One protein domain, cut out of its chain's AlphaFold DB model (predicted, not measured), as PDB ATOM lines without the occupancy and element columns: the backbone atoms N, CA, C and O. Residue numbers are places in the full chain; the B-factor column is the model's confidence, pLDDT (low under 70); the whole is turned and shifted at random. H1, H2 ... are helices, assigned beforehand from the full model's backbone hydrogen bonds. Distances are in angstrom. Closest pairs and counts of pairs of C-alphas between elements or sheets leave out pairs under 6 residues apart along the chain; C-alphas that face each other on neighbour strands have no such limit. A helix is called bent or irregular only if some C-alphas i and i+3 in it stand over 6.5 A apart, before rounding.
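This is residues 104 to 145 of the 189 residues of the protein "Putative exported domain protein" of Paeniclostridium sordellii (strain ATCC 9714 / DSM 2141 / JCM 3814 / LMG 15708 / NCIMB 10717 / 211) (UniProt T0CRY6). What shape do these coordinates make? The longest helix, H1, and H3 form the two arms of a narrow, flat V, with the short helix H2 at its open side and the first residue of H1 near the end of H3 at its point. From that point residues 135 to 145 run off as a tail, on the side of H1 that is away from H3. What is it built of? The printed part has 42 residues with three named helices, in the order H1, H2, H3 along the chain, and no named strand; the class is all helix, with 24 residues in the helices. How large and how dense is it? It is only just loose, close to compact, with a radius of gyration of the C-alphas of 11.3 A, and its outline is flat, with spans of 26 by 26 by 7 A.

Where does the longest helix run? H1 is residues 104 to 114, Lys 104 to Tyr 114, and its first and last C-alphas are 15.3 A apart. It begins with C-alpha 104 at (0.456, 38.491, -33.499) and ends with C-alpha 114 at (-10.096, 37.857, -22.370). Which helices follow it? H2 is residues 121 to 124, Asp 121 to Asp 124, with 5.6 A from first to last C-alpha. H3 is residues 126 to 134, Lys 126 to Ser 134, 12.4 A from first to last C-alpha, and ends with C-alpha 134 at (1.972, 44.772, -38.869). Is any helix bent? H1, H2 and H3 are not bent and not irregular.

How do H1 and H3 stand to each other? H1 and H3 only just touch, and only at their ends, with 3 pairs of C-alphas within 8 A. The closest C-alphas of the two are those of Lys 104 and Tyr 132, 5.1 A apart. Their lines stand at a steep tilt of 39 degrees, and they run opposite ways, with their centres 12.5 A apart. Where is H2? H2 is close to H1 but not clearly touching it: the closest C-alphas are those of Lys 111 and Leu 123, 6.0 A apart. H2 is also close to H3 but not clearly touching it, with the closest C-alphas, those of Phe 122 and Val 128, 7.1 A apart. What do the backbone N and O atoms show? In H1 and H3 every O i to N i+4 pair is within hydrogen-bond range. H2, with four residues, is too short for such a pair, and its one O i to N i+3 pair is within range.

How far does the printed part reach? The two C-alphas farthest apart are those of Asn 127 and Ile 145, at 32.4 A. The first and last printed C-alphas, those of Lys 104 and Ile 145, are 20.8 A apart. Is there a cut, and how long are the links? The printed part has no cut; it takes residues 104 to 145 from a full chain of 189 residues. The link from H1 to H2, with 6 residues, is short, the link from H2 to H3, with 1 residue, is tight, and no link is long. Where is the model's confidence low? The mean pLDDT of the printed part is 78.6, and the 10 residues under 70 are residues 136 to 145. The means are 88 in H1, 90 in H2 and 89 in H3.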
ATOM      1  N   LYS A 104       1.882  38.472 -33.142       87.75
ATOM      2  CA  LYS A 104       0.456  38.491 -33.499       87.75
ATOM      3  C   LYS A 104      -0.325  37.300 -32.944       87.75
ATOM      4  O   LYS A 104      -1.439  37.461 -32.459       87.75
ATOM      5  N   ASN A 105       0.240  36.098 -32.983       85.69
ATOM      6  CA  ASN A 105      -0.472  34.898 -32.540       85.69
ATOM      7  C   ASN A 105      -0.697  34.888 -31.026       85.69
ATOM      8  O   ASN A 105      -1.760  34.470 -30.558       85.69
ATOM      9  N   ARG A 106       0.277  35.383 -30.254       85.94
ATOM     10  CA  ARG A 106       0.138  35.574 -28.810       85.94
ATOM     11  C   ARG A 106      -0.911  36.638 -28.504       85.94
ATOM     12  O   ARG A 106      -1.768  36.396 -27.658       85.94
ATOM     13  N   TYR A 107      -0.909  37.745 -29.241       90.38
ATOM     14  CA  TYR A 107      -1.936  38.779 -29.125       90.38
ATOM     15  C   TYR A 107      -3.349  38.226 -29.362       90.38
ATOM     16  O   TYR A 107      -4.216  38.381 -28.504       90.38
ATOM     17  N   GLU A 108      -3.572  37.497 -30.460       90.00
ATOM     18  CA  GLU A 108      -4.877  36.893 -30.772       90.00
ATOM     19  C   GLU A 108      -5.320  35.876 -29.712       90.00
ATOM     20  O   GLU A 108      -6.501  35.804 -29.353       90.00
ATOM     21  N   LEU A 109      -4.378  35.104 -29.155       87.75
ATOM     22  CA  LEU A 109      -4.661  34.199 -28.043       87.75
ATOM     23  C   LEU A 109      -5.157  34.971 -26.813       87.75
ATOM     24  O   LEU A 109      -6.175  34.586 -26.232       87.75
ATOM     25  N   PHE A 110      -4.470  36.047 -26.421       88.12
ATOM     26  CA  PHE A 110      -4.863  36.882 -25.282       88.12
ATOM     27  C   PHE A 110      -6.210  37.558 -25.532       88.12
ATOM     28  O   PHE A 110      -7.130  37.393 -24.729       88.12
ATOM     29  N   LYS A 111      -6.375  38.218 -26.681       89.69
ATOM     30  CA  LYS A 111      -7.631  38.853 -27.096       89.69
ATOM     31  C   LYS A 111      -8.805  37.884 -27.032       89.69
ATOM     32  O   LYS A 111      -9.820  38.173 -26.404       89.69
ATOM     33  N   LYS A 112      -8.653  36.674 -27.577       89.31
ATOM     34  CA  LYS A 112      -9.687  35.633 -27.495       89.31
ATOM     35  C   LYS A 112      -9.960  35.197 -26.056       89.31
ATOM     36  O   LYS A 112     -11.122  35.032 -25.685       89.31
ATOM     37  N   SER A 113      -8.914  35.001 -25.256       86.50
ATOM     38  CA  SER A 113      -9.019  34.487 -23.883       86.50
ATOM     39  C   SER A 113      -9.717  35.474 -22.945       86.50
ATOM     40  O   SER A 113     -10.471  35.051 -22.069       86.50
ATOM     41  N   TYR A 114      -9.526  36.773 -23.174       86.19
ATOM     42  CA  TYR A 114     -10.096  37.857 -22.370       86.19
ATOM     43  C   TYR A 114     -11.310  38.551 -23.020       86.19
ATOM     44  O   TYR A 114     -11.934  39.412 -22.410       86.19
ATOM     45  N   SER A 115     -11.740  38.119 -24.208       84.81
ATOM     46  CA  SER A 115     -12.897  38.699 -24.921       84.81
ATOM     47  C   SER A 115     -14.223  38.671 -24.147       84.81
ATOM     48  O   SER A 115     -15.150  39.401 -24.477       84.81
ATOM     49  N   LYS A 116     -14.355  37.799 -23.138       81.44
ATOM     50  CA  LYS A 116     -15.622  37.564 -22.425       81.44
ATOM     51  C   LYS A 116     -15.766  38.302 -21.099       81.44
ATOM     52  O   LYS A 116     -16.852  38.260 -20.526       81.44
ATOM     53  N   ASN A 117     -14.696  38.881 -20.561       80.06
ATOM     54  CA  ASN A 117     -14.714  39.451 -19.211       80.06
ATOM     55  C   ASN A 117     -14.560  40.977 -19.166       80.06
ATOM     56  O   ASN A 117     -14.693  41.533 -18.082       80.06
ATOM     57  N   ASN A 118     -14.382  41.650 -20.314       78.75
ATOM     58  CA  ASN A 118     -14.244  43.111 -20.429       78.75
ATOM     59  C   ASN A 118     -13.166  43.701 -19.497       78.75
ATOM     60  O   ASN A 118     -13.286  44.836 -19.048       78.75
ATOM     61  N   TRP A 119     -12.137  42.919 -19.152       83.19
ATOM     62  CA  TRP A 119     -11.088  43.348 -18.218       83.19
ATOM     63  C   TRP A 119     -10.012  44.216 -18.869       83.19
ATOM     64  O   TRP A 119      -9.328  44.951 -18.164       83.19
ATOM     65  N   TYR A 120      -9.858  44.123 -20.191       86.75
ATOM     66  CA  TYR A 120      -8.763  44.740 -20.935       86.75
ATOM     67  C   TYR A 120      -9.289  45.338 -22.243       86.75
ATOM     68  O   TYR A 120      -9.183  44.726 -23.304       86.75
ATOM     69  N   ASP A 121      -9.888  46.524 -22.158       87.62
ATOM     70  CA  ASP A 121     -10.422  47.265 -23.309       87.62
ATOM     71  C   ASP A 121      -9.334  47.691 -24.307       87.62
ATOM     72  O   ASP A 121      -9.582  47.754 -25.510       87.62
ATOM     73  N   PHE A 122      -8.098  47.878 -23.840       89.81
ATOM     74  CA  PHE A 122      -6.954  48.196 -24.693       89.81
ATOM     75  C   PHE A 122      -6.646  47.116 -25.746       89.81
ATOM     76  O   PHE A 122      -6.000  47.416 -26.746       89.81
ATOM     77  N   LEU A 123      -7.105  45.867 -25.572       90.75
ATOM     78  CA  LEU A 123      -6.968  44.817 -26.597       90.75
ATOM     79  C   LEU A 123      -7.870  45.061 -27.820       90.75
ATOM     80  O   LEU A 123      -7.724  44.388 -28.842       90.75
ATOM     81  N   ASP A 124      -8.805  46.002 -27.729       90.44
ATOM     82  CA  ASP A 124      -9.647  46.457 -28.833       90.44
ATOM     83  C   ASP A 124      -9.282  47.871 -29.313       90.44
ATOM     84  O   ASP A 124      -9.895  48.369 -30.260       90.44
ATOM     85  N   ASP A 125      -8.257  48.497 -28.723       93.44
ATOM     86  CA  ASP A 125      -7.754  49.788 -29.188       93.44
ATOM     87  C   ASP A 125      -7.201  49.670 -30.614       93.44
ATOM     88  O   ASP A 125      -6.463  48.740 -30.957       93.44
ATOM     89  N   LYS A 126      -7.547  50.645 -31.458       93.38
ATOM     90  CA  LYS A 126      -7.168  50.638 -32.872       93.38
ATOM     91  C   LYS A 126      -5.650  50.603 -33.057       93.38
ATOM     92  O   LYS A 126      -5.172  49.835 -33.885       93.38
ATOM     93  N   ASN A 127      -4.891  51.379 -32.283       90.75
ATOM     94  CA  ASN A 127      -3.434  51.432 -32.423       90.75
ATOM     95  C   ASN A 127      -2.792  50.105 -32.008       90.75
ATOM     96  O   ASN A 127      -1.821  49.661 -32.621       90.75
ATOM     97  N   VAL A 128      -3.353  49.447 -30.991       91.06
ATOM     98  CA  VAL A 128      -2.916  48.119 -30.546       91.06
ATOM     99  C   VAL A 128      -3.179  47.077 -31.634       91.06
ATOM    100  O   VAL A 128      -2.276  46.323 -31.997       91.06
ATOM    101  N   ILE A 129      -4.388  47.066 -32.204       91.62
ATOM    102  CA  ILE A 129      -4.749  46.179 -33.317       91.62
ATOM    103  C   ILE A 129      -3.822  46.403 -34.516       91.62
ATOM    104  O   ILE A 129      -3.286  45.437 -35.064       91.62
ATOM    105  N   ASP A 130      -3.619  47.658 -34.913       90.56
ATOM    106  CA  ASP A 130      -2.801  48.018 -36.072       90.56
ATOM    107  C   ASP A 130      -1.338  47.587 -35.869       90.56
ATOM    108  O   ASP A 130      -0.754  46.974 -36.766       90.56
ATOM    109  N   ARG A 131      -0.780  47.773 -34.662       86.12
ATOM    110  CA  ARG A 131       0.558  47.278 -34.291       86.12
ATOM    111  C   ARG A 131       0.678  45.767 -34.458       86.12
ATOM    112  O   ARG A 131       1.602  45.292 -35.104       86.12
ATOM    113  N   TYR A 132      -0.222  44.980 -33.873       88.00
ATOM    114  CA  TYR A 132      -0.093  43.520 -33.958       88.00
ATOM    115  C   TYR A 132      -0.401  42.981 -35.355       88.00
ATOM    116  O   TYR A 132       0.087  41.911 -35.719       88.00
ATOM    117  N   ASN A 133      -1.162  43.718 -36.166       88.19
ATOM    118  CA  ASN A 133      -1.384  43.381 -37.566       88.19
ATOM    119  C   ASN A 133      -0.160  43.605 -38.457       88.19
ATOM    120  O   ASN A 133      -0.055  42.906 -39.467       88.19
ATOM    121  N   SER A 134       0.749  44.517 -38.099       84.88
ATOM    122  CA  SER A 134       1.972  44.772 -38.869       84.88
ATOM    123  C   SER A 134       3.089  43.751 -38.609       84.88
ATOM    124  O   SER A 134       3.987  43.608 -39.437       84.88
ATOM    125  N   ILE A 135       3.021  42.982 -37.513       82.38
ATOM    126  CA  ILE A 135       4.015  41.946 -37.185       82.38
ATOM    127  C   ILE A 135       3.836  40.726 -38.105       82.38
ATOM    128  O   ILE A 135       2.805  40.051 -38.094       82.38
ATOM    129  N   THR A 136       4.867  40.408 -38.892       66.94
ATOM    130  CA  THR A 136       4.831  39.391 -39.962       66.94
ATOM    131  C   THR A 136       5.200  37.967 -39.526       66.94
ATOM    132  O   THR A 136       5.133  37.043 -40.341       66.94
ATOM    133  N   GLN A 137       5.546  37.734 -38.256       63.62
ATOM    134  CA  GLN A 137       5.938  36.400 -37.795       63.62
ATOM    135  C   GLN A 137       4.749  35.423 -37.748       63.62
ATOM    136  O   GLN A 137       3.832  35.540 -36.933       63.62
ATOM    137  N   LYS A 138       4.797  34.405 -38.617       47.66
ATOM    138  CA  LYS A 138       3.932  33.218 -38.577       47.66
ATOM    139  C   LYS A 138       4.630  32.112 -37.787       47.66
ATOM    140  O   LYS A 138       5.405  31.351 -38.354       47.66
ATOM    141  N   ILE A 139       4.336  31.996 -36.496       45.66
ATOM    142  CA  ILE A 139       4.695  30.809 -35.706       45.66
ATOM    143  C   ILE A 139       3.426  29.988 -35.506       45.66
ATOM    144  O   ILE A 139       2.443  30.503 -34.981       45.66
ATOM    145  N   GLU A 140       3.410  28.728 -35.931       44.50
ATOM    146  CA  GLU A 140       2.261  27.850 -35.705       44.50
ATOM    147  C   GLU A 140       1.934  27.779 -34.213       44.50
ATOM    148  O   GLU A 140       2.765  27.387 -33.396       44.50
ATOM    149  N   ILE A 141       0.708  28.172 -33.850       46.19
ATOM    150  CA  ILE A 141       0.212  27.999 -32.487       46.19
ATOM    151  C   ILE A 141       0.152  26.491 -32.246       46.19
ATOM    152  O   ILE A 141      -0.625  25.813 -32.932       46.19
ATOM    153  N   PRO A 142       0.908  25.945 -31.276       43.44
ATOM    154  CA  PRO A 142       0.732  24.561 -30.894       43.44
ATOM    155  C   PRO A 142      -0.727  24.406 -30.479       43.44
ATOM    156  O   PRO A 142      -1.189  25.072 -29.547       43.44
ATOM    157  N   LYS A 143      -1.481  23.558 -31.185       47.47
ATOM    158  CA  LYS A 143      -2.813  23.142 -30.742       47.47
ATOM    159  C   LYS A 143      -2.611  22.348 -29.457       47.47
ATOM    160  O   LYS A 143      -2.447  21.134 -29.486       47.47
ATOM    161  N   GLY A 144      -2.558  23.055 -28.334       47.28
ATOM    162  CA  GLY A 144      -2.503  22.472 -27.007       47.28
ATOM    163  C   GLY A 144      -3.813  21.748 -26.758       47.28
ATOM    164  O   GLY A 144      -4.803  22.354 -26.350       47.28
ATOM    165  N   ILE A 145      -3.822  20.454 -27.058       45.91
ATOM    166  CA  ILE A 145      -4.878  19.529 -26.683       45.91
ATOM    167  C   ILE A 145      -4.810  19.425 -25.157       45.91
ATOM    168  O   ILE A 145      -4.116  18.575 -24.605       45.91
TER     169      ILE A 145